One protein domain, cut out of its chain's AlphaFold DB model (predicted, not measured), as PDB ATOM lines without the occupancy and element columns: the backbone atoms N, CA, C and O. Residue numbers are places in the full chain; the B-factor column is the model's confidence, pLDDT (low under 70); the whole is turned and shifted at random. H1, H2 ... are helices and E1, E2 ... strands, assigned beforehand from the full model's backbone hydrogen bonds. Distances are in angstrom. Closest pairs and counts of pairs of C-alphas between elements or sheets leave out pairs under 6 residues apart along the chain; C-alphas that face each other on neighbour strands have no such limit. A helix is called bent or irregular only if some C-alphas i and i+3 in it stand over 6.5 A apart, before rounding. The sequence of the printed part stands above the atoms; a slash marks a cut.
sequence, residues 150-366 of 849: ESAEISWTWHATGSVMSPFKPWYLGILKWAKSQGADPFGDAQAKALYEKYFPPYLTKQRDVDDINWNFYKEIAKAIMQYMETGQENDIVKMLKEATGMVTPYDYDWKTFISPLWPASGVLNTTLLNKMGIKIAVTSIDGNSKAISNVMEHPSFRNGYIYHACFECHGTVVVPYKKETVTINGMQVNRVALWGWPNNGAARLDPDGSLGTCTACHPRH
ATOM      1  N   GLU A 150     244.194 180.095 212.170       95.50
ATOM      2  CA  GLU A 150     245.046 179.919 210.995       95.50
ATOM      3  C   GLU A 150     244.231 180.039 209.703       95.50
ATOM      4  O   GLU A 150     244.679 180.661 208.739       95.50
ATOM      5  N   SER A 151     243.000 179.508 209.701       95.50
ATOM      6  CA  SER A 151     242.071 179.648 208.578       95.50
ATOM      7  C   SER A 151     241.677 181.101 208.321       95.50
ATOM      8  O   SER A 151     241.709 181.539 207.170       95.50
ATOM      9  N   ALA A 152     241.305 181.843 209.370       94.81
ATOM     10  CA  ALA A 152     240.936 183.245 209.226       94.81
ATOM     11  C   ALA A 152     242.129 184.052 208.703       94.81
ATOM     12  O   ALA A 152     242.010 184.702 207.668       94.81
ATOM     13  N   GLU A 153     243.295 183.933 209.337       95.06
ATOM     14  CA  GLU A 153     244.517 184.652 208.967       95.06
ATOM     15  C   GLU A 153     244.931 184.414 207.500       95.06
ATOM     16  O   GLU A 153     245.101 185.375 206.746       95.06
ATOM     17  N   ILE A 154     245.029 183.155 207.045       95.19
ATOM     18  CA  ILE A 154     245.486 182.863 205.673       95.19
ATOM     19  C   ILE A 154     244.498 183.368 204.610       95.19
ATOM     20  O   ILE A 154     244.925 183.782 203.526       95.19
ATOM     21  N   SER A 155     243.192 183.390 204.919       95.00
ATOM     22  CA  SER A 155     242.125 183.817 203.997       95.00
ATOM     23  C   SER A 155     242.230 185.293 203.579       95.00
ATOM     24  O   SER A 155     241.722 185.677 202.520       95.00
ATOM     25  N   TRP A 156     242.946 186.105 204.365       93.31
ATOM     26  CA  TRP A 156     243.220 187.526 204.112       93.31
ATOM     27  C   TRP A 156     244.515 187.788 203.339       93.31
ATOM     28  O   TRP A 156     244.900 188.938 203.127       93.31
ATOM     29  N   THR A 157     245.182 186.742 202.857       93.50
ATOM     30  CA  THR A 157     246.449 186.866 202.133       93.50
ATOM     31  C   THR A 157     246.280 186.602 200.635       93.50
ATOM     32  O   THR A 157     245.279 186.059 200.168       93.50
ATOM     33  N   TRP A 158     247.304 186.921 199.840       91.25
ATOM     34  CA  TRP A 158     247.337 186.493 198.434       91.25
ATOM     35  C   TRP A 158     247.465 184.987 198.251       91.25
ATOM     36  O   TRP A 158     247.113 184.482 197.188       91.25
ATOM     37  N   HIS A 159     247.907 184.269 199.283       93.88
ATOM     38  CA  HIS A 159     247.889 182.814 199.284       93.88
ATOM     39  C   HIS A 159     246.453 182.272 199.350       93.88
ATOM     40  O   HIS A 159     246.276 181.080 199.202       93.88
ATOM     41  N   ALA A 160     245.420 183.114 199.486       94.81
ATOM     42  CA  ALA A 160     244.023 182.720 199.304       94.81
ATOM     43  C   ALA A 160     243.431 183.137 197.942       94.81
ATOM     44  O   ALA A 160     242.496 182.504 197.464       94.81
ATOM     45  N   THR A 161     243.966 184.178 197.290       92.50
ATOM     46  CA  THR A 161     243.351 184.785 196.087       92.50
ATOM     47  C   THR A 161     244.177 184.670 194.806       92.50
ATOM     48  O   THR A 161     243.678 184.976 193.724       92.50
ATOM     49  N   GLY A 162     245.430 184.217 194.893       90.88
ATOM     50  CA  GLY A 162     246.372 184.120 193.778       90.88
ATOM     51  C   GLY A 162     245.817 183.458 192.512       90.88
ATOM     52  O   GLY A 162     246.095 183.964 191.427       90.88
ATOM     53  N   SER A 163     244.997 182.408 192.624       91.94
ATOM     54  CA  SER A 163     244.405 181.705 191.473       91.94
ATOM     55  C   SER A 163     243.423 182.581 190.682       91.94
ATOM     56  O   SER A 163     243.538 182.730 189.467       91.94
ATOM     57  N   VAL A 164     242.469 183.225 191.353       91.50
ATOM     58  CA  VAL A 164     241.452 184.068 190.699       91.50
ATOM     59  C   VAL A 164     242.002 185.429 190.268       91.50
ATOM     60  O   VAL A 164     241.473 186.051 189.350       91.50
ATOM     61  N   MET A 165     243.099 185.869 190.887       86.75
ATOM     62  CA  MET A 165     243.767 187.141 190.602       86.75
ATOM     63  C   MET A 165     244.796 187.062 189.469       86.75
ATOM     64  O   MET A 165     245.064 188.076 188.815       86.75
ATOM     65  N   SER A 166     245.387 185.883 189.254       84.25
ATOM     66  CA  SER A 166     246.395 185.643 188.220       84.25
ATOM     67  C   SER A 166     245.822 184.757 187.108       84.25
ATOM     68  O   SER A 166     245.326 185.334 186.134       84.25
ATOM     69  N   PRO A 167     245.798 183.412 187.216       84.12
ATOM     70  CA  PRO A 167     245.401 182.587 186.092       84.12
ATOM     71  C   PRO A 167     243.949 182.743 185.668       84.12
ATOM     72  O   PRO A 167     243.670 182.899 184.487       84.12
ATOM     73  N   PHE A 168     243.010 182.800 186.604       91.00
ATOM     74  CA  PHE A 168     241.582 182.810 186.274       91.00
ATOM     75  C   PHE A 168     240.970 184.211 186.282       91.00
ATOM     76  O   PHE A 168     239.752 184.374 186.365       91.00
ATOM     77  N   LYS A 169     241.816 185.236 186.143       89.44
ATOM     78  CA  LYS A 169     241.422 186.645 186.148       89.44
ATOM     79  C   LYS A 169     240.301 186.981 185.154       89.44
ATOM     80  O   LYS A 169     239.362 187.654 185.574       89.44
ATOM     81  N   PRO A 170     240.343 186.581 183.868       89.75
ATOM     82  CA  PRO A 170     239.274 186.926 182.927       89.75
ATOM     83  C   PRO A 170     237.906 186.396 183.369       89.75
ATOM     84  O   PRO A 170     236.932 187.149 183.392       89.75
ATOM     85  N   TRP A 171     237.865 185.129 183.785       93.56
ATOM     86  CA  TRP A 171     236.659 184.463 184.265       93.56
ATOM     87  C   TRP A 171     236.125 185.122 185.542       93.56
ATOM     88  O   TRP A 171     234.969 185.543 185.591       93.56
ATOM     89  N   TYR A 172     236.993 185.321 186.538       95.12
ATOM     90  CA  TYR A 172     236.620 185.969 187.793       95.12
ATOM     91  C   TYR A 172     236.099 187.395 187.571       95.12
ATOM     92  O   TYR A 172     235.019 187.749 188.044       95.12
ATOM     93  N   LEU A 173     236.810 188.205 186.778       93.50
ATOM     94  CA  LEU A 173     236.420 189.588 186.494       93.50
ATOM     95  C   LEU A 173     235.068 189.691 185.782       93.50
ATOM     96  O   LEU A 173     234.339 190.651 186.031       93.50
ATOM     97  N   GLY A 174     234.751 188.751 184.887       95.50
ATOM     98  CA  GLY A 174     233.454 188.697 184.211       95.50
ATOM     99  C   GLY A 174     232.311 188.521 185.209       95.50
ATOM    100  O   GLY A 174     231.375 189.320 185.213       95.50
ATOM    101  N   ILE A 175     232.456 187.573 186.143       96.31
ATOM    102  CA  ILE A 175     231.488 187.349 187.231       96.31
ATOM    103  C   ILE A 175     231.336 188.607 188.088       96.31
ATOM    104  O   ILE A 175     230.216 189.046 188.343       96.31
ATOM    105  N   LEU A 176     232.448 189.227 188.495       95.56
ATOM    106  CA  LEU A 176     232.402 190.432 189.323       95.56
ATOM    107  C   LEU A 176     231.698 191.603 188.620       95.56
ATOM    108  O   LEU A 176     230.901 192.316 189.228       95.56
ATOM    109  N   LYS A 177     231.977 191.816 187.329       97.12
ATOM    110  CA  LYS A 177     231.335 192.878 186.541       97.12
ATOM    111  C   LYS A 177     229.843 192.629 186.359       97.12
ATOM    112  O   LYS A 177     229.072 193.578 186.491       97.12
ATOM    113  N   TRP A 178     229.448 191.385 186.094       97.44
ATOM    114  CA  TRP A 178     228.041 191.002 186.013       97.44
ATOM    115  C   TRP A 178     227.339 191.226 187.351       97.44
ATOM    116  O   TRP A 178     226.326 191.910 187.408       97.44
ATOM    117  N   ALA A 179     227.913 190.767 188.463       96.12
ATOM    118  CA  ALA A 179     227.299 190.961 189.774       96.12
ATOM    119  C   ALA A 179     227.141 192.455 190.117       96.12
ATOM    120  O   ALA A 179     226.099 192.870 190.626       96.12
ATOM    121  N   LYS A 180     228.129 193.290 189.763       96.12
ATOM    122  CA  LYS A 180     228.017 194.750 189.885       96.12
ATOM    123  C   LYS A 180     226.903 195.332 189.004       96.12
ATOM    124  O   LYS A 180     226.206 196.235 189.456       96.12
ATOM    125  N   SER A 181     226.696 194.830 187.781       96.50
ATOM    126  CA  SER A 181     225.587 195.287 186.926       96.50
ATOM    127  C   SER A 181     224.209 194.880 187.460       96.50
ATOM    128  O   SER A 181     223.238 195.584 187.196       96.50
ATOM    129  N   GLN A 182     224.132 193.827 188.281       95.56
ATOM    130  CA  GLN A 182     222.927 193.461 189.038       95.56
ATOM    131  C   GLN A 182     222.673 194.353 190.270       95.56
ATOM    132  O   GLN A 182     221.715 194.119 191.004       95.56
ATOM    133  N   GLY A 183     223.520 195.356 190.528       96.56
ATOM    134  CA  GLY A 183     223.386 196.276 191.662       96.56
ATOM    135  C   GLY A 183     224.179 195.883 192.911       96.56
ATOM    136  O   GLY A 183     223.952 196.466 193.967       96.56
ATOM    137  N   ALA A 184     225.104 194.919 192.827       97.19
ATOM    138  CA  ALA A 184     225.999 194.614 193.942       97.19
ATOM    139  C   ALA A 184     226.956 195.787 194.219       97.19
ATOM    140  O   ALA A 184     227.742 196.174 193.350       97.19
ATOM    141  N   ASP A 185     226.922 196.310 195.444       94.94
ATOM    142  CA  ASP A 185     227.810 197.373 195.918       94.94
ATOM    143  C   ASP A 185     228.056 197.206 197.431       94.94
ATOM    144  O   ASP A 185     227.103 197.296 198.210       94.94
ATOM    145  N   PRO A 186     229.306 196.979 197.882       93.81
ATOM    146  CA  PRO A 186     229.629 196.843 199.305       93.81
ATOM    147  C   PRO A 186     229.374 198.125 200.116       93.81
ATOM    148  O   PRO A 186     229.288 198.056 201.342       93.81
ATOM    149  N   PHE A 187     229.246 199.280 199.453       92.12
ATOM    150  CA  PHE A 187     229.042 200.598 200.069       92.12
ATOM    151  C   PHE A 187     227.658 201.197 199.766       92.12
ATOM    152  O   PHE A 187     227.400 202.371 200.071       92.12
ATOM    153  N   GLY A 188     226.791 200.405 199.129       91.44
ATOM    154  CA  GLY A 188     225.419 200.768 198.802       91.44
ATOM    155  C   GLY A 188     224.467 200.629 199.992       91.44
ATOM    156  O   GLY A 188     224.873 200.586 201.154       91.44
ATOM    157  N   ASP A 189     223.171 200.581 199.695       93.81
ATOM    158  CA  ASP A 189     222.149 200.266 200.694       93.81
ATOM    159  C   ASP A 189     222.192 198.782 201.120       93.81
ATOM    160  O   ASP A 189     223.028 197.992 200.671       93.81
ATOM    161  N   ALA A 190     221.281 198.384 202.011       95.25
ATOM    162  CA  ALA A 190     221.231 197.017 202.526       95.25
ATOM    163  C   ALA A 190     221.034 195.957 201.425       95.25
ATOM    164  O   ALA A 190     221.584 194.860 201.534       95.25
ATOM    165  N   GLN A 191     220.285 196.273 200.363       96.62
ATOM    166  CA  GLN A 191     220.050 195.349 199.255       96.62
ATOM    167  C   GLN A 191     221.313 195.196 198.405       96.62
ATOM    168  O   GLN A 191     221.722 194.072 198.108       96.62
ATOM    169  N   ALA A 192     221.963 196.307 198.063       96.44
ATOM    170  CA  ALA A 192     223.206 196.308 197.302       96.44
ATOM    171  C   ALA A 192     224.339 195.582 198.048       96.44
ATOM    172  O   ALA A 192     225.062 194.776 197.451       96.44
ATOM    173  N   LYS A 193     224.438 195.788 199.369       95.31
ATOM    174  CA  LYS A 193     225.402 195.090 200.229       95.31
ATOM    175  C   LYS A 193     225.120 193.588 200.300       95.31
ATOM    176  O   LYS A 193     226.046 192.791 200.171       95.31
ATOM    177  N   ALA A 194     223.855 193.188 200.440       96.00
ATOM    178  CA  ALA A 194     223.476 191.775 200.435       96.00
ATOM    179  C   ALA A 194     223.805 191.093 199.093       96.00
ATOM    180  O   ALA A 194     224.259 189.950 199.074       96.00
ATOM    181  N   LEU A 195     223.630 191.794 197.966       96.94
ATOM    182  CA  LEU A 195     224.046 191.298 196.649       96.94
ATOM    183  C   LEU A 195     225.572 191.159 196.541       96.94
ATOM    184  O   LEU A 195     226.048 190.170 195.984       96.94
ATOM    185  N   TYR A 196     226.342 192.098 197.097       96.56
ATOM    186  CA  TYR A 196     227.801 191.980 197.170       96.56
ATOM    187  C   TYR A 196     228.228 190.738 197.963       96.56
ATOM    188  O   TYR A 196     228.946 189.893 197.436       96.56
ATOM    189  N   GLU A 197     227.725 190.572 199.187       95.31
ATOM    190  CA  GLU A 197     228.066 189.428 200.047       95.31
ATOM    191  C   GLU A 197     227.614 188.087 199.458       95.31
ATOM    192  O   GLU A 197     228.222 187.050 199.722       95.31
ATOM    193  N   LYS A 198     226.569 188.105 198.623       95.44
ATOM    194  CA  LYS A 198     226.108 186.927 197.893       95.44
ATOM    195  C   LYS A 198     227.083 186.498 196.803       95.44
ATOM    196  O   LYS A 198     227.292 185.300 196.669       95.44
ATOM    197  N   TYR A 199     227.614 187.424 196.000       95.94
ATOM    198  CA  TYR A 199     228.346 187.087 194.768       95.94
ATOM    199  C   TYR A 199     229.870 187.179 194.882       95.94
ATOM    200  O   TYR A 199     230.570 186.543 194.090       95.94
ATOM    201  N   PHE A 200     230.401 187.929 195.846       95.81
ATOM    202  CA  PHE A 200     231.834 188.194 195.988       95.81
ATOM    203  C   PHE A 200     232.421 187.481 197.213       95.81
ATOM    204  O   PHE A 200     231.720 187.286 198.205       95.81
ATOM    205  N   PRO A 201     233.724 187.146 197.204       95.38
ATOM    206  CA  PRO A 201     234.484 186.994 198.439       95.38
ATOM    207  C   PRO A 201     234.399 188.310 199.235       95.38
ATOM    208  O   PRO A 201     234.841 189.338 198.713       95.38
ATOM    209  N   PRO A 202     233.831 188.322 200.453       94.12
ATOM    210  CA  PRO A 202     233.358 189.551 201.097       94.12
ATOM    211  C   PRO A 202     234.464 190.387 201.776       94.12
ATOM    212  O   PRO A 202     234.292 190.868 202.891       94.12
ATOM    213  N   TYR A 203     235.604 190.603 201.112       92.50
ATOM    214  CA  TYR A 203     236.751 191.350 201.652       92.50
ATOM    215  C   TYR A 203     236.424 192.791 202.077       92.50
ATOM    216  O   TYR A 203     237.081 193.321 202.965       92.50
ATOM    217  N   LEU A 204     235.432 193.436 201.449       91.50
ATOM    218  CA  LEU A 204     235.085 194.844 201.698       91.50
ATOM    219  C   LEU A 204     233.989 195.041 202.751       91.50
ATOM    220  O   LEU A 204     233.732 196.173 203.157       91.50
ATOM    221  N   THR A 205     233.334 193.966 203.195       90.31
ATOM    222  CA  THR A 205     232.287 194.026 204.234       90.31
ATOM    223  C   THR A 205     232.643 193.255 205.501       90.31
ATOM    224  O   THR A 205     231.880 193.284 206.468       90.31
ATOM    225  N   LYS A 206     233.806 192.599 205.504       90.75
ATOM    226  CA  LYS A 206     234.336 191.778 206.590       90.75
ATOM    227  C   LYS A 206     235.581 192.399 207.213       90.75
ATOM    228  O   LYS A 206     236.217 193.279 206.631       90.75
ATOM    229  N   GLN A 207     235.927 191.941 208.409       86.81
ATOM    230  CA  GLN A 207     237.036 192.471 209.187       86.81
ATOM    231  C   GLN A 207     238.209 191.481 209.236       86.81
ATOM    232  O   GLN A 207     238.046 190.316 209.604       86.81
ATOM    233  N   ARG A 208     239.409 191.965 208.883       86.94
ATOM    234  CA  ARG A 208     240.670 191.219 209.011       86.94
ATOM    235  C   ARG A 208     240.936 190.902 210.483       86.94
ATOM    236  O   ARG A 208     240.492 191.645 211.355       86.94
ATOM    237  N   ASP A 209     241.594 189.775 210.744       82.19
ATOM    238  CA  ASP A 209     241.857 189.216 212.084       82.19
ATOM    239  C   ASP A 209     240.606 188.776 212.877       82.19
ATOM    240  O   ASP A 209     240.716 188.313 214.014       82.19
ATOM    241  N   VAL A 210     239.409 188.874 212.286       83.38
ATOM    242  CA  VAL A 210     238.138 188.513 212.937       83.38
ATOM    243  C   VAL A 210     237.360 187.505 212.104       83.38
ATOM    244  O   VAL A 210     236.966 186.455 212.617       83.38
ATOM    245  N   ASP A 211     237.128 187.833 210.835       89.94
ATOM    246  CA  ASP A 211     236.298 187.056 209.927       89.94
ATOM    247  C   ASP A 211     237.131 186.119 209.050       89.94
ATOM    248  O   ASP A 211     238.177 186.496 208.526       89.94
ATOM    249  N   ASP A 212     236.604 184.920 208.813       92.25
ATOM    250  CA  ASP A 212     237.115 183.998 207.803       92.25
ATOM    251  C   ASP A 212     236.492 184.290 206.424       92.25
ATOM    252  O   ASP A 212     235.263 184.338 206.284       92.25
ATOM    253  N   ILE A 213     237.320 184.469 205.390       95.25
ATOM    254  CA  ILE A 213     236.853 184.806 204.040       95.25
ATOM    255  C   ILE A 213     236.682 183.561 203.188       95.25
ATOM    256  O   ILE A 213     237.609 182.793 202.967       95.25
ATOM    257  N   ASN A 214     235.489 183.393 202.627       95.12
ATOM    258  CA  ASN A 214     235.156 182.306 201.718       95.12
ATOM    259  C   ASN A 214     234.323 182.831 200.549       95.12
ATOM    260  O   ASN A 214     233.597 183.816 200.691       95.12
ATOM    261  N   TRP A 215     234.365 182.144 199.411       95.69
ATOM    262  CA  TRP A 215     233.542 182.465 198.250       95.69
ATOM    263  C   TRP A 215     232.371 181.491 198.122       95.69
ATOM    264  O   TRP A 215     232.359 180.590 197.288       95.69
ATOM    265  N   ASN A 216     231.350 181.666 198.964       94.75
ATOM    266  CA  ASN A 216     230.198 180.755 199.001       94.75
ATOM    267  C   ASN A 216     229.449 180.664 197.663       94.75
ATOM    268  O   ASN A 216     228.903 179.612 197.352       94.75
ATOM    269  N   PHE A 217     229.466 181.716 196.842       96.50
ATOM    270  CA  PHE A 217     228.888 181.654 195.500       96.50
ATOM    271  C   PHE A 217     229.604 180.663 194.581       96.50
ATOM    272  O   PHE A 217     228.955 180.003 193.773       96.50
ATOM    273  N   TYR A 218     230.925 180.509 194.726       97.06
ATOM    274  CA  TYR A 218     231.676 179.535 193.941       97.06
ATOM    275  C   TYR A 218     231.202 178.102 194.195       97.06
ATOM    276  O   TYR A 218     231.149 177.298 193.275       97.06
ATOM    277  N   LYS A 219     230.776 177.790 195.419       96.62
ATOM    278  CA  LYS A 219     230.177 176.493 195.742       96.62
ATOM    279  C   LYS A 219     228.923 176.212 194.912       96.62
ATOM    280  O   LYS A 219     228.746 175.110 194.397       96.62
ATOM    281  N   GLU A 220     228.071 177.222 194.747       97.31
ATOM    282  CA  GLU A 220     226.871 177.124 193.912       97.31
ATOM    283  C   GLU A 220     227.229 177.033 192.423       97.31
ATOM    284  O   GLU A 220     226.624 176.247 191.697       97.31
ATOM    285  N   ILE A 221     228.274 177.743 191.983       97.19
ATOM    286  CA  ILE A 221     228.871 177.574 190.649       97.19
ATOM    287  C   ILE A 221     229.356 176.134 190.440       97.19
ATOM    288  O   ILE A 221     229.019 175.521 189.431       97.19
ATOM    289  N   ALA A 222     230.099 175.563 191.385       97.00
ATOM    290  CA  ALA A 222     230.645 174.214 191.280       97.00
ATOM    291  C   ALA A 222     229.533 173.157 191.181       97.00
ATOM    292  O   ALA A 222     229.605 172.274 190.327       97.00
ATOM    293  N   LYS A 223     228.459 173.280 191.976       96.12
ATOM    294  CA  LYS A 223     227.261 172.432 191.841       96.12
ATOM    295  C   LYS A 223     226.586 172.600 190.483       96.12
ATOM    296  O   LYS A 223     226.220 171.611 189.851       96.12
ATOM    297  N   ALA A 224     226.417 173.844 190.041       96.88
ATOM    298  CA  ALA A 224     225.759 174.156 188.783       96.88
ATOM    299  C   ALA A 224     226.525 173.599 187.577       96.88
ATOM    300  O   ALA A 224     225.900 173.049 186.670       96.88
ATOM    301  N   ILE A 225     227.856 173.708 187.584       96.12
ATOM    302  CA  ILE A 225     228.726 173.125 186.559       96.12
ATOM    303  C   ILE A 225     228.643 171.603 186.610       96.12
ATOM    304  O   ILE A 225     228.440 170.986 185.572       96.12
ATOM    305  N   MET A 226     228.739 170.991 187.791       94.88
ATOM    306  CA  MET A 226     228.646 169.538 187.930       94.88
ATOM    307  C   MET A 226     227.329 168.996 187.364       94.88
ATOM    308  O   MET A 226     227.342 168.085 186.540       94.88
ATOM    309  N   GLN A 227     226.199 169.609 187.729       95.06
ATOM    310  CA  GLN A 227     224.889 169.238 187.196       95.06
ATOM    311  C   GLN A 227     224.838 169.387 185.671       95.06
ATOM    312  O   GLN A 227     224.318 168.508 184.982       95.06
ATOM    313  N   TYR A 228     225.377 170.482 185.130       95.56
ATOM    314  CA  TYR A 228     225.433 170.705 183.687       95.56
ATOM    315  C   TYR A 228     226.288 169.657 182.973       95.56
ATOM    316  O   TYR A 228     225.867 169.131 181.949       95.56
ATOM    317  N   MET A 229     227.445 169.301 183.530       93.50
ATOM    318  CA  MET A 229     228.342 168.300 182.951       93.50
ATOM    319  C   MET A 229     227.756 166.883 183.011       93.50
ATOM    320  O   MET A 229     227.962 166.097 182.090       93.50
ATOM    321  N   GLU A 230     226.984 166.558 184.051       91.50
ATOM    322  CA  GLU A 230     226.334 165.249 184.191       91.50
ATOM    323  C   GLU A 230     225.066 165.108 183.335       91.50
ATOM    324  O   GLU A 230     224.770 164.016 182.853       91.50
ATOM    325  N   THR A 231     224.304 166.191 183.147       93.44
ATOM    326  CA  THR A 231     222.963 166.132 182.528       93.44
ATOM    327  C   THR A 231     222.864 166.798 181.156       93.44
ATOM    328  O   THR A 231     221.899 166.563 180.431       93.44
ATOM    329  N   GLY A 232     223.812 167.670 180.808       92.56
ATOM    330  CA  GLY A 232     223.742 168.569 179.654       92.56
ATOM    331  C   GLY A 232     222.732 169.719 179.797       92.56
ATOM    332  O   GLY A 232     222.591 170.512 178.866       92.56
ATOM    333  N   GLN A 233     222.013 169.831 180.922       93.19
ATOM    334  CA  GLN A 233     220.956 170.830 181.110       93.19
ATOM    335  C   GLN A 233     221.492 172.136 181.702       93.19
ATOM    336  O   GLN A 233     222.096 172.154 182.774       93.19
ATOM    337  N   GLU A 234     221.230 173.255 181.021       95.06
ATOM    338  CA  GLU A 234     221.607 174.585 181.503       95.06
ATOM    339  C   GLU A 234     220.678 175.072 182.622       95.06
ATOM    340  O   GLU A 234     219.503 175.370 182.391       95.06
ATOM    341  N   ASN A 235     221.232 175.227 183.824       95.19
ATOM    342  CA  ASN A 235     220.591 175.958 184.917       95.19
ATOM    343  C   ASN A 235     220.883 177.470 184.835       95.19
ATOM    344  O   ASN A 235     221.683 177.933 184.018       95.19
ATOM    345  N   ASP A 236     220.233 178.251 185.698       97.12
ATOM    346  CA  ASP A 236     220.333 179.714 185.674       97.12
ATOM    347  C   ASP A 236     221.747 180.230 185.972       97.12
ATOM    348  O   ASP A 236     222.166 181.229 185.391       97.12
ATOM    349  N   ILE A 237     222.522 179.524 186.807       97.25
ATOM    350  CA  ILE A 237     223.925 179.877 187.071       97.25
ATOM    351  C   ILE A 237     224.774 179.640 185.819       97.25
ATOM    352  O   ILE A 237     225.580 180.492 185.469       97.25
ATOM    353  N   VAL A 238     224.576 178.540 185.092       97.31
ATOM    354  CA  VAL A 238     225.303 178.274 183.839       97.31
ATOM    355  C   VAL A 238     224.976 179.315 182.771       97.31
ATOM    356  O   VAL A 238     225.887 179.814 182.111       97.31
ATOM    357  N   LYS A 239     223.704 179.702 182.634       97.62
ATOM    358  CA  LYS A 239     223.299 180.793 181.728       97.62
ATOM    359  C   LYS A 239     223.960 182.112 182.121       97.62
ATOM    360  O   LYS A 239     224.507 182.795 181.260       97.62
ATOM    361  N   MET A 240     223.971 182.424 183.417       96.75
ATOM    362  CA  MET A 240     224.650 183.601 183.956       96.75
ATOM    363  C   MET A 240     226.157 183.570 183.688       96.75
ATOM    364  O   MET A 240     226.706 184.578 183.269       96.75
ATOM    365  N   LEU A 241     226.839 182.432 183.855       97.38
ATOM    366  CA  LEU A 241     228.274 182.324 183.571       97.38
ATOM    367  C   LEU A 241     228.569 182.575 182.087       97.38
ATOM    368  O   LEU A 241     229.493 183.329 181.771       97.38
ATOM    369  N   LYS A 242     227.746 182.031 181.182       96.31
ATOM    370  CA  LYS A 242     227.848 182.296 179.738       96.31
ATOM    371  C   LYS A 242     227.628 183.770 179.410       96.31
ATOM    372  O   LYS A 242     228.391 184.325 178.628       96.31
ATOM    373  N   GLU A 243     226.637 184.409 180.028       96.25
ATOM    374  CA  GLU A 243     226.382 185.846 179.874       96.25
ATOM    375  C   GLU A 243     227.544 186.696 180.419       96.25
ATOM    376  O   GLU A 243     228.018 187.616 179.755       96.25
ATOM    377  N   ALA A 244     228.026 186.377 181.620       96.31
ATOM    378  CA  ALA A 244     229.006 187.167 182.358       96.31
ATOM    379  C   ALA A 244     230.437 187.012 181.829       96.31
ATOM    380  O   ALA A 244     231.231 187.954 181.881       96.31
ATOM    381  N   THR A 245     230.793 185.811 181.374       94.44
ATOM    382  CA  THR A 245     232.182 185.437 181.072       94.44
ATOM    383  C   THR A 245     232.378 184.903 179.655       94.44
ATOM    384  O   THR A 245     233.514 184.841 179.192       94.44
ATOM    385  N   GLY A 246     231.305 184.510 178.959       93.88
ATOM    386  CA  GLY A 246     231.396 183.731 177.721       93.88
ATOM    387  C   GLY A 246     231.807 182.269 177.939       93.88
ATOM    388  O   GLY A 246     232.071 181.566 176.968       93.88
ATOM    389  N   MET A 247     231.878 181.812 179.193       93.56
ATOM    390  CA  MET A 247     232.403 180.506 179.600       93.56
ATOM    391  C   MET A 247     231.450 179.840 180.600       93.56
ATOM    392  O   MET A 247     230.791 180.515 181.386       93.56
ATOM    393  N   VAL A 248     231.389 178.512 180.600       92.06
ATOM    394  CA  VAL A 248     230.744 177.711 181.653       92.06
ATOM    395  C   VAL A 248     231.746 177.393 182.751       92.06
ATOM    396  O   VAL A 248     231.425 177.495 183.931       92.06
ATOM    397  N   THR A 249     232.971 177.034 182.372       92.06
ATOM    398  CA  THR A 249     234.054 176.757 183.314       92.06
ATOM    399  C   THR A 249     235.205 177.737 183.112       92.06
ATOM    400  O   THR A 249     235.429 178.199 181.992       92.06
ATOM    401  N   PRO A 250     236.008 178.020 184.154       90.00
ATOM    402  CA  PRO A 250     237.230 178.809 183.991       90.00
ATOM    403  C   PRO A 250     238.239 178.203 182.996       90.00
ATOM    404  O   PRO A 250     239.174 178.888 182.591       90.00
ATOM    405  N   TYR A 251     238.066 176.937 182.603       90.31
ATOM    406  CA  TYR A 251     238.940 176.215 181.679       90.31
ATOM    407  C   TYR A 251     238.433 176.202 180.235       90.31
ATOM    408  O   TYR A 251     239.148 175.721 179.360       90.31
ATOM    409  N   ASP A 252     237.256 176.776 179.966       89.12
ATOM    410  CA  ASP A 252     236.779 177.002 178.594       89.12
ATOM    411  C   ASP A 252     237.597 178.104 177.899       89.12
ATOM    412  O   ASP A 252     237.538 178.278 176.682       89.12
ATOM    413  N   TYR A 253     238.355 178.869 178.686       82.44
ATOM    414  CA  TYR A 253     239.182 179.956 178.210       82.44
ATOM    415  C   TYR A 253     240.337 179.457 177.333       82.44
ATOM    416  O   TYR A 253     241.132 178.605 177.739       82.44
ATOM    417  N   ASP A 254     240.479 180.040 176.138       80.12
ATOM    418  CA  ASP A 254     241.639 179.786 175.287       80.12
ATOM    419  C   ASP A 254     242.857 180.556 175.807       80.12
ATOM    420  O   ASP A 254     243.087 181.728 175.481       80.12
ATOM    421  N   TRP A 255     243.669 179.848 176.590       76.44
ATOM    422  CA  TRP A 255     244.914 180.327 177.184       76.44
ATOM    423  C   TRP A 255     245.934 180.874 176.181       76.44
ATOM    424  O   TRP A 255     246.880 181.544 176.594       76.44
ATOM    425  N   LYS A 256     245.768 180.629 174.877       77.69
ATOM    426  CA  LYS A 256     246.588 181.249 173.826       77.69
ATOM    427  C   LYS A 256     246.376 182.748 173.699       77.69
ATOM    428  O   LYS A 256     247.284 183.476 173.321       77.69
ATOM    429  N   THR A 257     245.156 183.201 173.967       73.88
ATOM    430  CA  THR A 257     244.766 184.607 173.795       73.88
ATOM    431  C   THR A 257     245.175 185.471 174.980       73.88
ATOM    432  O   THR A 257     245.070 186.696 174.934       73.88
ATOM    433  N   PHE A 258     245.655 184.840 176.051       74.94
ATOM    434  CA  PHE A 258     246.037 185.528 177.262       74.94
ATOM    435  C   PHE A 258     247.522 185.815 177.286       74.94
ATOM    436  O   PHE A 258     248.363 184.949 177.541       74.94
ATOM    437  N   ILE A 259     247.813 187.086 177.076       73.69
ATOM    438  CA  ILE A 259     249.141 187.639 177.230       73.69
ATOM    439  C   ILE A 259     249.152 188.389 178.546       73.69
ATOM    440  O   ILE A 259     248.387 189.330 178.769       73.69
ATOM    441  N   SER A 260     250.015 187.938 179.440       73.88
ATOM    442  CA  SER A 260     250.204 188.558 180.736       73.88
ATOM    443  C   SER A 260     251.688 188.752 180.961       73.88
ATOM    444  O   SER A 260     252.459 187.846 180.654       73.88
ATOM    445  N   PRO A 261     252.099 189.866 181.580       67.06
ATOM    446  CA  PRO A 261     253.454 189.989 182.084       67.06
ATOM    447  C   PRO A 261     253.815 188.912 183.103       67.06
ATOM    448  O   PRO A 261     254.977 188.592 183.238       67.06
ATOM    449  N   LEU A 262     252.854 188.271 183.766       69.06
ATOM    450  CA  LEU A 262     253.169 187.105 184.599       69.06
ATOM    451  C   LEU A 262     253.521 185.858 183.765       69.06
ATOM    452  O   LEU A 262     254.164 184.954 184.281       69.06
ATOM    453  N   TRP A 263     253.129 185.813 182.484       72.75
ATOM    454  CA  TRP A 263     253.360 184.707 181.543       72.75
ATOM    455  C   TRP A 263     254.037 185.220 180.268       72.75
ATOM    456  O   TRP A 263     253.428 185.223 179.192       72.75
ATOM    457  N   PRO A 264     255.301 185.660 180.364       73.12
ATOM    458  CA  PRO A 264     256.001 186.299 179.250       73.12
ATOM    459  C   PRO A 264     256.101 185.385 178.023       73.12
ATOM    460  O   PRO A 264     256.011 185.862 176.896       73.12
ATOM    461  N   ALA A 265     256.214 184.067 178.235       78.75
ATOM    462  CA  ALA A 265     256.254 183.085 177.159       78.75
ATOM    463  C   ALA A 265     255.003 183.156 176.272       78.75
ATOM    464  O   ALA A 265     255.143 183.102 175.057       78.75
ATOM    465  N   SER A 266     253.805 183.366 176.833       78.06
ATOM    466  CA  SER A 266     252.600 183.564 176.021       78.06
ATOM    467  C   SER A 266     252.711 184.794 175.119       78.06
ATOM    468  O   SER A 266     252.284 184.729 173.971       78.06
ATOM    469  N   GLY A 267     253.295 185.895 175.608       78.62
ATOM    470  CA  GLY A 267     253.521 187.112 174.817       78.62
ATOM    471  C   GLY A 267     254.497 186.883 173.668       78.62
ATOM    472  O   GLY A 267     254.161 187.134 172.512       78.62
ATOM    473  N   VAL A 268     255.651 186.281 173.969       81.88
ATOM    474  CA  VAL A 268     256.684 185.955 172.972       81.88
ATOM    475  C   VAL A 268     256.163 184.967 171.926       81.88
ATOM    476  O   VAL A 268     256.362 185.156 170.727       81.88
ATOM    477  N   LEU A 269     255.459 183.918 172.361       84.88
ATOM    478  CA  LEU A 269     254.843 182.943 171.461       84.88
ATOM    479  C   LEU A 269     253.754 183.581 170.603       84.88
ATOM    480  O   LEU A 269     253.584 183.164 169.458       84.88
ATOM    481  N   ASN A 270     253.060 184.594 171.133       83.56
ATOM    482  CA  ASN A 270     252.039 185.353 170.429       83.56
ATOM    483  C   ASN A 270     252.601 186.563 169.655       83.56
ATOM    484  O   ASN A 270     251.917 187.576 169.518       83.56
ATOM    485  N   THR A 271     253.838 186.491 169.157       83.19
ATOM    486  CA  THR A 271     254.473 187.612 168.450       83.19
ATOM    487  C   THR A 271     253.709 188.061 167.200       83.19
ATOM    488  O   THR A 271     253.156 187.252 166.445       83.19
ATOM    489  N   THR A 272     253.702 189.374 166.949       82.81
ATOM    490  CA  THR A 272     253.135 189.965 165.728       82.81
ATOM    491  C   THR A 272     254.164 190.206 164.622       82.81
ATOM    492  O   THR A 272     253.781 190.565 163.507       82.81
ATOM    493  N   LEU A 273     255.457 189.980 164.881       81.88
ATOM    494  CA  LEU A 273     256.547 190.371 163.979       81.88
ATOM    495  C   LEU A 273     256.476 189.677 162.613       81.88
ATOM    496  O   LEU A 273     256.440 190.346 161.581       81.88
ATOM    497  N   LEU A 274     256.370 188.344 162.582       86.19
ATOM    498  CA  LEU A 274     256.273 187.605 161.313       86.19
ATOM    499  C   LEU A 274     254.993 187.958 160.546       86.19
ATOM    500  O   LEU A 274     255.019 188.071 159.321       86.19
ATOM    501  N   ASN A 275     253.896 188.213 161.268       86.06
ATOM    502  CA  ASN A 275     252.642 188.682 160.682       86.06
ATOM    503  C   ASN A 275     252.811 190.047 159.995       86.06
ATOM    504  O   ASN A 275     252.380 190.203 158.853       86.06
ATOM    505  N   LYS A 276     253.493 191.008 160.636       83.25
ATOM    506  CA  LYS A 276     253.822 192.323 160.048       83.25
ATOM    507  C   LYS A 276     254.686 192.187 158.783       83.25
ATOM    508  O   LYS A 276     254.538 192.980 157.858       83.25
ATOM    509  N   MET A 277     255.543 191.166 158.716       85.25
ATOM    510  CA  MET A 277     256.399 190.873 157.557       85.25
ATOM    511  C   MET A 277     255.722 190.007 156.479       85.25
ATOM    512  O   MET A 277     256.324 189.748 155.439       85.25
ATOM    513  N   GLY A 278     254.499 189.520 156.715       87.12
ATOM    514  CA  GLY A 278     253.822 188.578 155.819       87.12
ATOM    515  C   GLY A 278     254.492 187.199 155.729       87.12
ATOM    516  O   GLY A 278     254.243 186.460 154.777       87.12
ATOM    517  N   ILE A 279     255.342 186.841 156.697       89.94
ATOM    518  CA  ILE A 279     256.079 185.574 156.725       89.94
ATOM    519  C   ILE A 279     255.230 184.499 157.396       89.94
ATOM    520  O   ILE A 279     254.765 184.673 158.519       89.94
ATOM    521  N   LYS A 280     255.104 183.345 156.732       92.06
ATOM    522  CA  LYS A 280     254.483 182.135 157.282       92.06
ATOM    523  C   LYS A 280     255.446 180.963 157.203       92.06
ATOM    524  O   LYS A 280     256.085 180.753 156.175       92.06
ATOM    525  N   ILE A 281     255.497 180.174 158.268       92.38
ATOM    526  CA  ILE A 281     256.335 178.981 158.387       92.38
ATOM    527  C   ILE A 281     255.417 177.765 158.493       92.38
ATOM    528  O   ILE A 281     254.491 177.749 159.303       92.38
ATOM    529  N   ALA A 282     255.652 176.749 157.663       95.31
ATOM    530  CA  ALA A 282     254.949 175.477 157.770       95.31
ATOM    531  C   ALA A 282     255.502 174.683 158.960       95.31
ATOM    532  O   ALA A 282     256.674 174.313 158.967       95.31
ATOM    533  N   VAL A 283     254.657 174.427 159.957       94.88
ATOM    534  CA  VAL A 283     255.007 173.650 161.150       94.88
ATOM    535  C   VAL A 283     254.112 172.423 161.206       94.88
ATOM    536  O   VAL A 283     252.893 172.549 161.111       94.88
ATOM    537  N   THR A 284     254.720 171.246 161.346       95.00
ATOM    538  CA  THR A 284     254.023 169.977 161.592       95.00
ATOM    539  C   THR A 284     254.325 169.519 163.007       95.00
ATOM    540  O   THR A 284     255.492 169.408 163.381       95.00
ATOM    541  N   SER A 285     253.283 169.280 163.799       92.75
ATOM    542  CA  SER A 285     253.429 168.778 165.166       92.75
ATOM    543  C   SER A 285     253.445 167.250 165.215       92.75
ATOM    544  O   SER A 285     253.144 166.580 164.227       92.75
ATOM    545  N   ILE A 286     253.803 166.688 166.371       94.38
ATOM    546  CA  ILE A 286     253.920 165.235 166.574       94.38
ATOM    547  C   ILE A 286     252.599 164.478 166.355       94.38
ATOM    548  O   ILE A 286     252.611 163.293 166.045       94.38
ATOM    549  N   ASP A 287     251.460 165.164 166.471       92.00
ATOM    550  CA  ASP A 287     250.138 164.605 166.164       92.00
ATOM    551  C   ASP A 287     249.818 164.562 164.655       92.00
ATOM    552  O   ASP A 287     248.714 164.180 164.266       92.00
ATOM    553  N   GLY A 288     250.763 164.973 163.804       92.44
ATOM    554  CA  GLY A 288     250.631 165.005 162.349       92.44
ATOM    555  C   GLY A 288     249.900 166.231 161.798       92.44
ATOM    556  O   GLY A 288     249.860 166.407 160.579       92.44
ATOM    557  N   ASN A 289     249.351 167.112 162.644       92.94
ATOM    558  CA  ASN A 289     248.727 168.345 162.173       92.94
ATOM    559  C   ASN A 289     249.795 169.303 161.640       92.94
ATOM    560  O   ASN A 289     250.753 169.628 162.341       92.94
ATOM    561  N   SER A 290     249.605 169.771 160.404       94.38
ATOM    562  CA  SER A 290     250.495 170.719 159.734       94.38
ATOM    563  C   SER A 290     249.762 172.010 159.390       94.38
ATOM    564  O   SER A 290     248.649 171.977 158.856       94.38
ATOM    565  N   LYS A 291     250.370 173.160 159.692       95.38
ATOM    566  CA  LYS A 291     249.805 174.477 159.378       95.38
ATOM    567  C   LYS A 291     250.902 175.494 159.067       95.38
ATOM    568  O   LYS A 291     251.907 175.569 159.766       95.38
ATOM    569  N   ALA A 292     250.674 176.309 158.037       95.75
ATOM    570  CA  ALA A 292     251.459 177.514 157.788       95.75
ATOM    571  C   ALA A 292     251.014 178.619 158.758       95.75
ATOM    572  O   ALA A 292     249.880 179.098 158.667       95.75
ATOM    573  N   ILE A 293     251.894 178.987 159.685       93.50
ATOM    574  CA  ILE A 293     251.617 179.915 160.786       93.50
ATOM    575  C   ILE A 293     252.638 181.049 160.804       93.50
ATOM    576  O   ILE A 293     253.799 180.850 160.444       93.50
ATOM    577  N   SER A 294     252.218 182.227 161.250       91.00
ATOM    578  CA  SER A 294     253.138 183.338 161.543       91.00
ATOM    579  C   SER A 294     253.419 183.460 163.045       91.00
ATOM    580  O   SER A 294     254.204 184.293 163.481       91.00
ATOM    581  N   ASN A 295     252.724 182.664 163.851       89.56
ATOM    582  CA  ASN A 295     252.722 182.736 165.301       89.56
ATOM    583  C   ASN A 295     252.426 181.333 165.845       89.56
ATOM    584  O   ASN A 295     251.518 180.652 165.364       89.56
ATOM    585  N   VAL A 296     253.196 180.887 166.840       89.19
ATOM    586  CA  VAL A 296     253.116 179.514 167.371       89.19
ATOM    587  C   VAL A 296     251.722 179.205 167.928       89.19
ATOM    588  O   VAL A 296     251.218 178.091 167.763       89.19
ATOM    589  N   MET A 297     251.050 180.201 168.509       88.56
ATOM    590  CA  MET A 297     249.691 180.079 169.038       88.56
ATOM    591  C   MET A 297     248.662 179.717 167.957       88.56
ATOM    592  O   MET A 297     247.664 179.053 168.253       88.56
ATOM    593  N   GLU A 298     248.898 180.073 166.690       90.19
ATOM    594  CA  GLU A 298     247.997 179.749 165.575       90.19
ATOM    595  C   GLU A 298     247.974 178.247 165.249       90.19
ATOM    596  O   GLU A 298     247.046 177.786 164.565       90.19
ATOM    597  N   HIS A 299     248.963 177.473 165.717       91.38
ATOM    598  CA  HIS A 299     249.013 176.033 165.489       91.38
ATOM    599  C   HIS A 299     247.820 175.342 166.182       91.38
ATOM    600  O   HIS A 299     247.601 175.545 167.384       91.38
ATOM    601  N   PRO A 300     247.030 174.512 165.470       88.94
ATOM    602  CA  PRO A 300     245.786 173.947 165.997       88.94
ATOM    603  C   PRO A 300     246.010 173.072 167.233       88.94
ATOM    604  O   PRO A 300     245.179 173.091 168.135       88.94
ATOM    605  N   SER A 301     247.139 172.368 167.294       90.50
ATOM    606  CA  SER A 301     247.502 171.471 168.400       90.50
ATOM    607  C   SER A 301     248.184 172.159 169.575       90.50
ATOM    608  O   SER A 301     248.259 171.582 170.656       90.50
ATOM    609  N   PHE A 302     248.687 173.387 169.402       89.12
ATOM    610  CA  PHE A 302     249.218 174.131 170.541       89.12
ATOM    611  C   PHE A 302     248.047 174.453 171.475       89.12
ATOM    612  O   PHE A 302     246.970 174.785 170.991       89.12
ATOM    613  N   ARG A 303     248.203 174.324 172.794       84.25
ATOM    614  CA  ARG A 303     247.134 174.600 173.786       84.25
ATOM    615  C   ARG A 303     247.609 175.422 174.977       84.25
ATOM    616  O   ARG A 303     246.862 175.605 175.927       84.25
ATOM    617  N   ASN A 304     248.855 175.891 174.930       81.44
ATOM    618  CA  ASN A 304     249.500 176.563 176.050       81.44
ATOM    619  C   ASN A 304     249.530 175.713 177.342       81.44
ATOM    620  O   ASN A 304     249.372 176.220 178.445       81.44
ATOM    621  N   GLY A 305     249.708 174.392 177.205       81.19
ATOM    622  CA  GLY A 305     249.554 173.434 178.307       81.19
ATOM    623  C   GLY A 305     250.592 173.545 179.431       81.19
ATOM    624  O   GLY A 305     250.365 172.999 180.506       81.19
ATOM    625  N   TYR A 306     251.698 174.271 179.236       82.44
ATOM    626  CA  TYR A 306     252.724 174.421 180.276       82.44
ATOM    627  C   TYR A 306     252.186 175.119 181.536       82.44
ATOM    628  O   TYR A 306     252.706 174.889 182.623       82.44
ATOM    629  N   ILE A 307     251.132 175.939 181.414       82.19
ATOM    630  CA  ILE A 307     250.543 176.684 182.539       82.19
ATOM    631  C   ILE A 307     250.099 175.763 183.684       82.19
ATOM    632  O   ILE A 307     250.188 176.154 184.849       82.19
ATOM    633  N   TYR A 308     249.676 174.535 183.353       81.75
ATOM    634  CA  TYR A 308     249.215 173.540 184.318       81.75
ATOM    635  C   TYR A 308     250.354 173.010 185.189       81.75
ATOM    636  O   TYR A 308     250.131 172.761 186.364       81.75
ATOM    637  N   HIS A 309     251.563 172.898 184.635       83.75
ATOM    638  CA  HIS A 309     252.753 172.379 185.323       83.75
ATOM    639  C   HIS A 309     253.724 173.478 185.772       83.75
ATOM    640  O   HIS A 309     254.835 173.186 186.201       83.75
ATOM    641  N   ALA A 310     253.325 174.744 185.642       84.19
ATOM    642  CA  ALA A 310     254.117 175.891 186.060       84.19
ATOM    643  C   ALA A 310     253.280 176.786 186.977       84.19
ATOM    644  O   ALA A 310     253.257 176.620 188.190       84.19
ATOM    645  N   CYS A 311     252.528 177.716 186.395       84.56
ATOM    646  CA  CYS A 311     251.847 178.771 187.138       84.56
ATOM    647  C   CYS A 311     250.839 178.221 188.152       84.56
ATOM    648  O   CYS A 311     250.735 178.737 189.264       84.56
ATOM    649  N   PHE A 312     250.088 177.187 187.765       89.88
ATOM    650  CA  PHE A 312     249.019 176.637 188.597       89.88
ATOM    651  C   PHE A 312     249.563 175.858 189.795       89.88
ATOM    652  O   PHE A 312     248.909 175.840 190.838       89.88
ATOM    653  N   GLU A 313     250.758 175.274 189.690       90.19
ATOM    654  CA  GLU A 313     251.387 174.544 190.796       90.19
ATOM    655  C   GLU A 313     251.686 175.461 191.986       90.19
ATOM    656  O   GLU A 313     251.535 175.035 193.126       90.19
ATOM    657  N   CYS A 314     251.996 176.739 191.731       91.50
ATOM    658  CA  CYS A 314     252.252 177.730 192.779       91.50
ATOM    659  C   CYS A 314     251.003 178.558 193.128       91.50
ATOM    660  O   CYS A 314     250.605 178.650 194.289       91.50
ATOM    661  N   HIS A 315     250.347 179.159 192.125       92.56
ATOM    662  CA  HIS A 315     249.204 180.062 192.335       92.56
ATOM    663  C   HIS A 315     247.905 179.338 192.692       92.56
ATOM    664  O   HIS A 315     246.966 179.973 193.164       92.56
ATOM    665  N   GLY A 316     247.838 178.031 192.470       94.19
ATOM    666  CA  GLY A 316     246.644 177.239 192.696       94.19
ATOM    667  C   GLY A 316     245.670 177.252 191.520       94.19
ATOM    668  O   GLY A 316     245.661 178.146 190.668       94.19
ATOM    669  N   THR A 317     244.828 176.227 191.491       94.88
ATOM    670  CA  THR A 317     243.776 176.021 190.490       94.88
ATOM    671  C   THR A 317     242.396 176.418 191.014       94.88
ATOM    672  O   THR A 317     242.190 176.606 192.212       94.88
ATOM    673  N   VAL A 318     241.421 176.509 190.109       96.19
ATOM    674  CA  VAL A 318     239.995 176.508 190.463       96.19
ATOM    675  C   VAL A 318     239.478 175.080 190.304       96.19
ATOM    676  O   VAL A 318     239.474 174.555 189.191       96.19
ATOM    677  N   VAL A 319     239.113 174.409 191.398       96.75
ATOM    678  CA  VAL A 319     238.767 172.979 191.369       96.75
ATOM    679  C   VAL A 319     237.308 172.794 190.970       96.75
ATOM    680  O   VAL A 319     236.402 173.207 191.697       96.75
ATOM    681  N   VAL A 320     237.076 172.140 189.831       96.06
ATOM    682  CA  VAL A 320     235.742 171.971 189.237       96.06
ATOM    683  C   VAL A 320     235.334 170.493 189.258       96.06
ATOM    684  O   VAL A 320     235.899 169.701 188.500       96.06
ATOM    685  N   PRO A 321     234.358 170.086 190.089       95.44
ATOM    686  CA  PRO A 321     233.749 168.765 189.979       95.44
ATOM    687  C   PRO A 321     232.873 168.695 188.729       95.44
ATOM    688  O   PRO A 321     232.064 169.587 188.483       95.44
ATOM    689  N   TYR A 322     233.035 167.634 187.936       94.38
ATOM    690  CA  TYR A 322     232.303 167.499 186.670       94.38
ATOM    691  C   TYR A 322     231.577 166.165 186.496       94.38
ATOM    692  O   TYR A 322     230.756 166.050 185.591       94.38
ATOM    693  N   LYS A 323     231.864 165.150 187.322       93.31
ATOM    694  CA  LYS A 323     231.193 163.847 187.231       93.31
ATOM    695  C   LYS A 323     231.382 163.009 188.495       93.31
ATOM    696  O   LYS A 323     232.498 162.911 188.998       93.31
ATOM    697  N   LYS A 324     230.341 162.322 188.960       93.00
ATOM    698  CA  LYS A 324     230.456 161.162 189.867       93.00
ATOM    699  C   LYS A 324     230.612 159.866 189.076       93.00
ATOM    700  O   LYS A 324     229.885 159.617 188.118       93.00
ATOM    701  N   GLU A 325     231.556 159.020 189.475       93.88
ATOM    702  CA  GLU A 325     231.787 157.741 188.801       93.88
ATOM    703  C   GLU A 325     232.297 156.645 189.737       93.88
ATOM    704  O   GLU A 325     232.923 156.908 190.762       93.88
ATOM    705  N   THR A 326     232.046 155.398 189.347       95.56
ATOM    706  CA  THR A 326     232.631 154.212 189.972       95.56
ATOM    707  C   THR A 326     233.782 153.724 189.104       95.56
ATOM    708  O   THR A 326     233.615 153.526 187.900       95.56
ATOM    709  N   VAL A 327     234.954 153.537 189.706       94.31
ATOM    710  CA  VAL A 327     236.159 153.036 189.036       94.31
ATOM    711  C   VAL A 327     236.648 151.751 189.687       94.31
ATOM    712  O   VAL A 327     236.396 151.501 190.861       94.31
ATOM    713  N   THR A 328     237.376 150.936 188.927       94.31
ATOM    714  CA  THR A 328     238.015 149.723 189.446       94.31
ATOM    715  C   THR A 328     239.480 150.003 189.779       94.31
ATOM    716  O   THR A 328     240.256 150.340 188.887       94.31
ATOM    717  N   ILE A 329     239.864 149.848 191.047       87.88
ATOM    718  CA  ILE A 329     241.241 150.005 191.539       87.88
ATOM    719  C   ILE A 329     241.652 148.679 192.176       87.88
ATOM    720  O   ILE A 329     241.015 148.239 193.126       87.88
ATOM    721  N   ASN A 330     242.679 148.012 191.642       86.62
ATOM    722  CA  ASN A 330     243.154 146.709 192.135       86.62
ATOM    723  C   ASN A 330     242.026 145.665 192.318       86.62
ATOM    724  O   ASN A 330     242.003 144.922 193.293       86.62
ATOM    725  N   GLY A 331     241.056 145.633 191.395       87.56
ATOM    726  CA  GLY A 331     239.900 144.724 191.443       87.56
ATOM    727  C   GLY A 331     238.744 145.172 192.351       87.56
ATOM    728  O   GLY A 331     237.703 144.519 192.374       87.56
ATOM    729  N   MET A 332     238.882 146.297 193.055       89.38
ATOM    730  CA  MET A 332     237.868 146.862 193.944       89.38
ATOM    731  C   MET A 332     237.086 147.985 193.253       89.38
ATOM    732  O   MET A 332     237.681 148.867 192.635       89.38
ATOM    733  N   GLN A 333     235.757 147.979 193.374       94.12
ATOM    734  CA  GLN A 333     234.910 149.081 192.902       94.12
ATOM    735  C   GLN A 333     234.938 150.232 193.913       94.12
ATOM    736  O   GLN A 333     234.580 150.046 195.075       94.12
ATOM    737  N   VAL A 334     235.341 151.420 193.469       93.75
ATOM    738  CA  VAL A 334     235.479 152.618 194.303       93.75
ATOM    739  C   VAL A 334     234.722 153.772 193.657       93.75
ATOM    740  O   VAL A 334     234.968 154.120 192.502       93.75
ATOM    741  N   ASN A 335     233.810 154.388 194.407       94.25
ATOM    742  CA  ASN A 335     233.141 155.614 193.978       94.25
ATOM    743  C   ASN A 335     234.070 156.812 194.182       94.25
ATOM    744  O   ASN A 335     234.671 156.955 195.248       94.25
ATOM    745  N   ARG A 336     234.146 157.691 193.182       93.31
ATOM    746  CA  ARG A 336     234.902 158.943 193.233       93.31
ATOM    747  C   ARG A 336     234.163 160.084 192.539       93.31
ATOM    748  O   ARG A 336     233.250 159.863 191.744       93.31
ATOM    749  N   VAL A 337     234.612 161.303 192.811       94.00
ATOM    750  CA  VAL A 337     234.254 162.496 192.036       94.00
ATOM    751  C   VAL A 337     235.417 162.812 191.104       94.00
ATOM    752  O   VAL A 337     236.562 162.912 191.543       94.00
ATOM    753  N   ALA A 338     235.132 162.933 189.814       95.00
ATOM    754  CA  ALA A 338     236.073 163.420 188.827       95.00
ATOM    755  C   ALA A 338     236.152 164.950 188.919       95.00
ATOM    756  O   ALA A 338     235.133 165.650 188.936       95.00
ATOM    757  N   LEU A 339     237.381 165.445 189.018       95.38
ATOM    758  CA  LEU A 339     237.706 166.830 189.326       95.38
ATOM    759  C   LEU A 339     238.656 167.358 188.258       95.38
ATOM    760  O   LEU A 339     239.620 166.685 187.895       95.38
ATOM    761  N   TRP A 340     238.406 168.569 187.779       94.06
ATOM    762  CA  TRP A 340     239.350 169.310 186.955       94.06
ATOM    763  C   TRP A 340     240.086 170.351 187.803       94.06
ATOM    764  O   TRP A 340     239.521 170.895 188.755       94.06
ATOM    765  N   GLY A 341     241.356 170.606 187.487       92.88
ATOM    766  CA  GLY A 341     242.243 171.410 188.334       92.88
ATOM    767  C   GLY A 341     242.776 170.665 189.567       92.88
ATOM    768  O   GLY A 341     243.322 171.297 190.463       92.88
ATOM    769  N   TRP A 342     242.626 169.340 189.638       94.00
ATOM    770  CA  TRP A 342     243.160 168.483 190.703       94.00
ATOM    771  C   TRP A 342     243.926 167.298 190.082       94.00
ATOM    772  O   TRP A 342     243.442 166.760 189.084       94.00
ATOM    773  N   PRO A 343     245.070 166.843 190.640       93.44
ATOM    774  CA  PRO A 343     245.727 167.293 191.870       93.44
ATOM    775  C   PRO A 343     246.344 168.687 191.744       93.44
ATOM    776  O   PRO A 343     246.847 169.059 190.694       93.44
ATOM    777  N   ASN A 344     246.291 169.458 192.829       93.94
ATOM    778  CA  ASN A 344     246.966 170.746 192.925       93.94
ATOM    779  C   ASN A 344     247.223 171.106 194.391       93.94
ATOM    780  O   ASN A 344     246.354 170.908 195.247       93.94
ATOM    781  N   ASN A 345     248.405 171.648 194.675       91.19
ATOM    782  CA  ASN A 345     248.791 172.103 196.011       91.19
ATOM    783  C   ASN A 345     249.209 173.580 196.046       91.19
ATOM    784  O   ASN A 345     249.784 174.023 197.037       91.19
ATOM    785  N   GLY A 346     248.921 174.329 194.979       94.12
ATOM    786  CA  GLY A 346     249.228 175.750 194.922       94.12
ATOM    787  C   GLY A 346     248.451 176.512 195.983       94.12
ATOM    788  O   GLY A 346     247.284 176.215 196.253       94.12
ATOM    789  N   ALA A 347     249.110 177.489 196.601       94.88
ATOM    790  CA  ALA A 347     248.655 178.064 197.857       94.88
ATOM    791  C   ALA A 347     247.231 178.622 197.773       94.88
ATOM    792  O   ALA A 347     246.435 178.368 198.670       94.88
ATOM    793  N   ALA A 348     246.884 179.283 196.661       95.69
ATOM    794  CA  ALA A 348     245.587 179.922 196.458       95.69
ATOM    795  C   ALA A 348     244.566 179.076 195.687       95.69
ATOM    796  O   ALA A 348     243.723 179.623 194.970       95.69
ATOM    797  N   ARG A 349     244.612 177.747 195.828       96.38
ATOM    798  CA  ARG A 349     243.590 176.855 195.264       96.38
ATOM    799  C   ARG A 349     242.188 177.255 195.746       96.38
ATOM    800  O   ARG A 349     241.987 177.507 196.933       96.38
ATOM    801  N   LEU A 350     241.230 177.321 194.824       96.81
ATOM    802  CA  LEU A 350     239.812 177.537 195.111       96.81
ATOM    803  C   LEU A 350     239.094 176.186 195.104       96.81
ATOM    804  O   LEU A 350     238.977 175.546 194.056       96.81
ATOM    805  N   ASP A 351     238.638 175.757 196.278       96.56
ATOM    806  CA  ASP A 351     238.043 174.435 196.482       96.56
ATOM    807  C   ASP A 351     236.526 174.410 196.204       96.56
ATOM    808  O   ASP A 351     235.860 175.449 196.275       96.56
ATOM    809  N   PRO A 352     235.936 173.227 195.921       95.38
ATOM    810  CA  PRO A 352     234.531 173.102 195.509       95.38
ATOM    811  C   PRO A 352     233.500 173.582 196.537       95.38
ATOM    812  O   PRO A 352     232.349 173.830 196.185       95.38
ATOM    813  N   ASP A 353     233.883 173.721 197.804       95.38
ATOM    814  CA  ASP A 353     233.033 174.252 198.870       95.38
ATOM    815  C   ASP A 353     233.102 175.790 199.002       95.38
ATOM    816  O   ASP A 353     232.468 176.376 199.888       95.38
ATOM    817  N   GLY A 354     233.862 176.454 198.126       95.38
ATOM    818  CA  GLY A 354     234.102 177.894 198.139       95.38
ATOM    819  C   GLY A 354     235.241 178.337 199.059       95.38
ATOM    820  O   GLY A 354     235.374 179.539 199.296       95.38
ATOM    821  N   SER A 355     236.035 177.416 199.610       95.31
ATOM    822  CA  SER A 355     237.246 177.775 200.355       95.31
ATOM    823  C   SER A 355     238.275 178.415 199.429       95.31
ATOM    824  O   SER A 355     238.592 177.879 198.369       95.31
ATOM    825  N   LEU A 356     238.810 179.558 199.854       94.44
ATOM    826  CA  LEU A 356     239.902 180.257 199.176       94.44
ATOM    827  C   LEU A 356     241.223 179.942 199.876       94.44
ATOM    828  O   LEU A 356     241.378 180.295 201.046       94.44
ATOM    829  N   GLY A 357     242.156 179.309 199.172       93.69
ATOM    830  CA  GLY A 357     243.453 178.894 199.698       93.69
ATOM    831  C   GLY A 357     243.470 177.468 200.248       93.69
ATOM    832  O   GLY A 357     242.442 176.923 200.652       93.69
ATOM    833  N   THR A 358     244.660 176.868 200.283       92.88
ATOM    834  CA  THR A 358     244.882 175.495 200.749       92.88
ATOM    835  C   THR A 358     245.852 175.425 201.924       92.88
ATOM    836  O   THR A 358     246.882 176.095 201.950       92.88
ATOM    837  N   CYS A 359     245.545 174.564 202.895       94.62
ATOM    838  CA  CYS A 359     246.380 174.359 204.078       94.62
ATOM    839  C   CYS A 359     247.568 173.420 203.827       94.62
ATOM    840  O   CYS A 359     248.442 173.314 204.673       94.62
ATOM    841  N   THR A 360     247.630 172.716 202.694       95.44
ATOM    842  CA  THR A 360     248.679 171.709 202.456       95.44
ATOM    843  C   THR A 360     249.880 172.233 201.673       95.44
ATOM    844  O   THR A 360     250.777 171.447 201.383       95.44
ATOM    845  N   ALA A 361     249.927 173.529 201.344       95.31
ATOM    846  CA  ALA A 361     251.027 174.131 200.585       95.31
ATOM    847  C   ALA A 361     252.369 174.079 201.341       95.31
ATOM    848  O   ALA A 361     253.377 173.704 200.756       95.31
ATOM    849  N   CYS A 362     252.371 174.400 202.641       96.06
ATOM    850  CA  CYS A 362     253.596 174.488 203.454       96.06
ATOM    851  C   CYS A 362     253.841 173.248 204.328       96.06
ATOM    852  O   CYS A 362     254.975 172.864 204.580       96.06
ATOM    853  N   HIS A 363     252.776 172.610 204.814       96.38
ATOM    854  CA  HIS A 363     252.853 171.338 205.535       96.38
ATOM    855  C   HIS A 363     251.957 170.305 204.836       96.38
ATOM    856  O   HIS A 363     250.789 170.122 205.206       96.38
ATOM    857  N   PRO A 364     252.472 169.674 203.768       94.88
ATOM    858  CA  PRO A 364     251.776 168.653 203.008       94.88
ATOM    859  C   PRO A 364     251.079 167.585 203.856       94.88
ATOM    860  O   PRO A 364     251.561 167.121 204.892       94.88
ATOM    861  N   ARG A 365     249.926 167.153 203.346       95.31
ATOM    862  CA  ARG A 365     249.261 165.932 203.803       95.31
ATOM    863  C   ARG A 365     250.144 164.709 203.486       95.31
ATOM    864  O   ARG A 365     250.803 164.706 202.454       95.31
ATOM    865  N   HIS A 366     250.145 163.641 204.277       96.56
ATOM    866  CA  HIS A 366     249.316 163.429 205.477       96.56
ATOM    867  C   HIS A 366     250.100 163.569 206.785       96.56
ATOM    868  O   HIS A 366     249.551 163.318 207.852       96.56
TER     869      HIS A 366
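This is residues 150 to 366 of the 849 residues of an uncharacterized protein of Pyrodictium delaneyi (UniProt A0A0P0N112). Four helices, H3, H4, H5 and H6, make a ring of contacts, and two arms reach away from this part: the E3 E4 hairpin, at whose tip residues 328 to 333 stick out, and a loose arm with H7, H8 and the small E1 E2 hairpin toward its far end. H9 and H10 lead back from that arm to H2. The printed part has 217 residues, in the order H1 to H8, E1, E2, H9, H10, E3, E4, with two antiparallel two-strand sheets, and is mixed, helices and strands. It is only just compact, close to loose, with a radius of gyration of the C-alphas of 20.0 A and spans of 58 by 54 by 39 A.

H1, residues 150 to 155, is close to but not clearly touching H2, residues 158 to 165; the closest C-alphas, of Ile 154 and Ala 160, are 6.5 A apart. H2 is irregular, with C-alphas 160 and 163 7.9 A apart. H3, residues 169 to 181, forms a helical hairpin with H4, residues 190 to 199; residues 176 to 180 of H3 touch H4 at a shallow tilt of 22 degrees, opposite ways, closest at the C-alphas of Ala 179 and Tyr 199, 6.4 A. H5, residues 216 to 231, touches H4 with residues 216 to 217 alone, closest at the C-alphas of Phe 217 and Tyr 199, 5.5 A. H6, residues 236 to 245, touches H5 about perpendicular, at 73 degrees, closest at the C-alphas of Ile 237 and Ala 224, 6.2 A. H6 also touches H3, closest at the C-alphas of Thr 245 and Gly 174, 4.7 A. H7, residues 264 to 269, and H8, residues 273 to 276, are apart. E1, residues 281 to 284, and E2, residues 290 to 293, form a hairpin with N 283 and O 291 within hydrogen-bond range, 3.0 A. H9, residues 305 to 309, and H10, residues 311 to 315, meet only through their link; H10 touches H2, closest at the C-alphas of His 315 and Ser 163, 5.1 A. E3, residues 320 to 329, and E4, residues 332 to 340, form a hairpin with N 327 and O 334 2.9 A apart; E3 bends by 70 degrees at residue 326. The closest C-alphas of H5 and E3 are those of Met 226 and Tyr 322, 4.4 A. Every O i to N i+4 pair is within hydrogen-bond range in H1, H3, H4, H6, H7 and H10, against 2 of 4 in H2, 11 of 12 in H5 and 0 of 1 in H9, where 2 of 2 O i to N i+3 pairs are; H8 is too short for an i+4 pair.

H1 begins at C-alpha 150, (245.046, 179.919, 210.995). H3 is 18.1 A long, H5 23.2 A and E3 22.8 A. E4, 23.6 A, ends at C-alpha 340, (239.350, 169.310, 186.955).

The two C-alphas farthest apart, of Met 277 and Met 332, are 60.0 A apart. The printed part has no cut; the links H4 to H5, H6 to H7 and E2 to H9 are long, and residues 341 to 366 hold no named element. Mean pLDDT of the printed part is 91.5, and residues 261 to 262 are under 70.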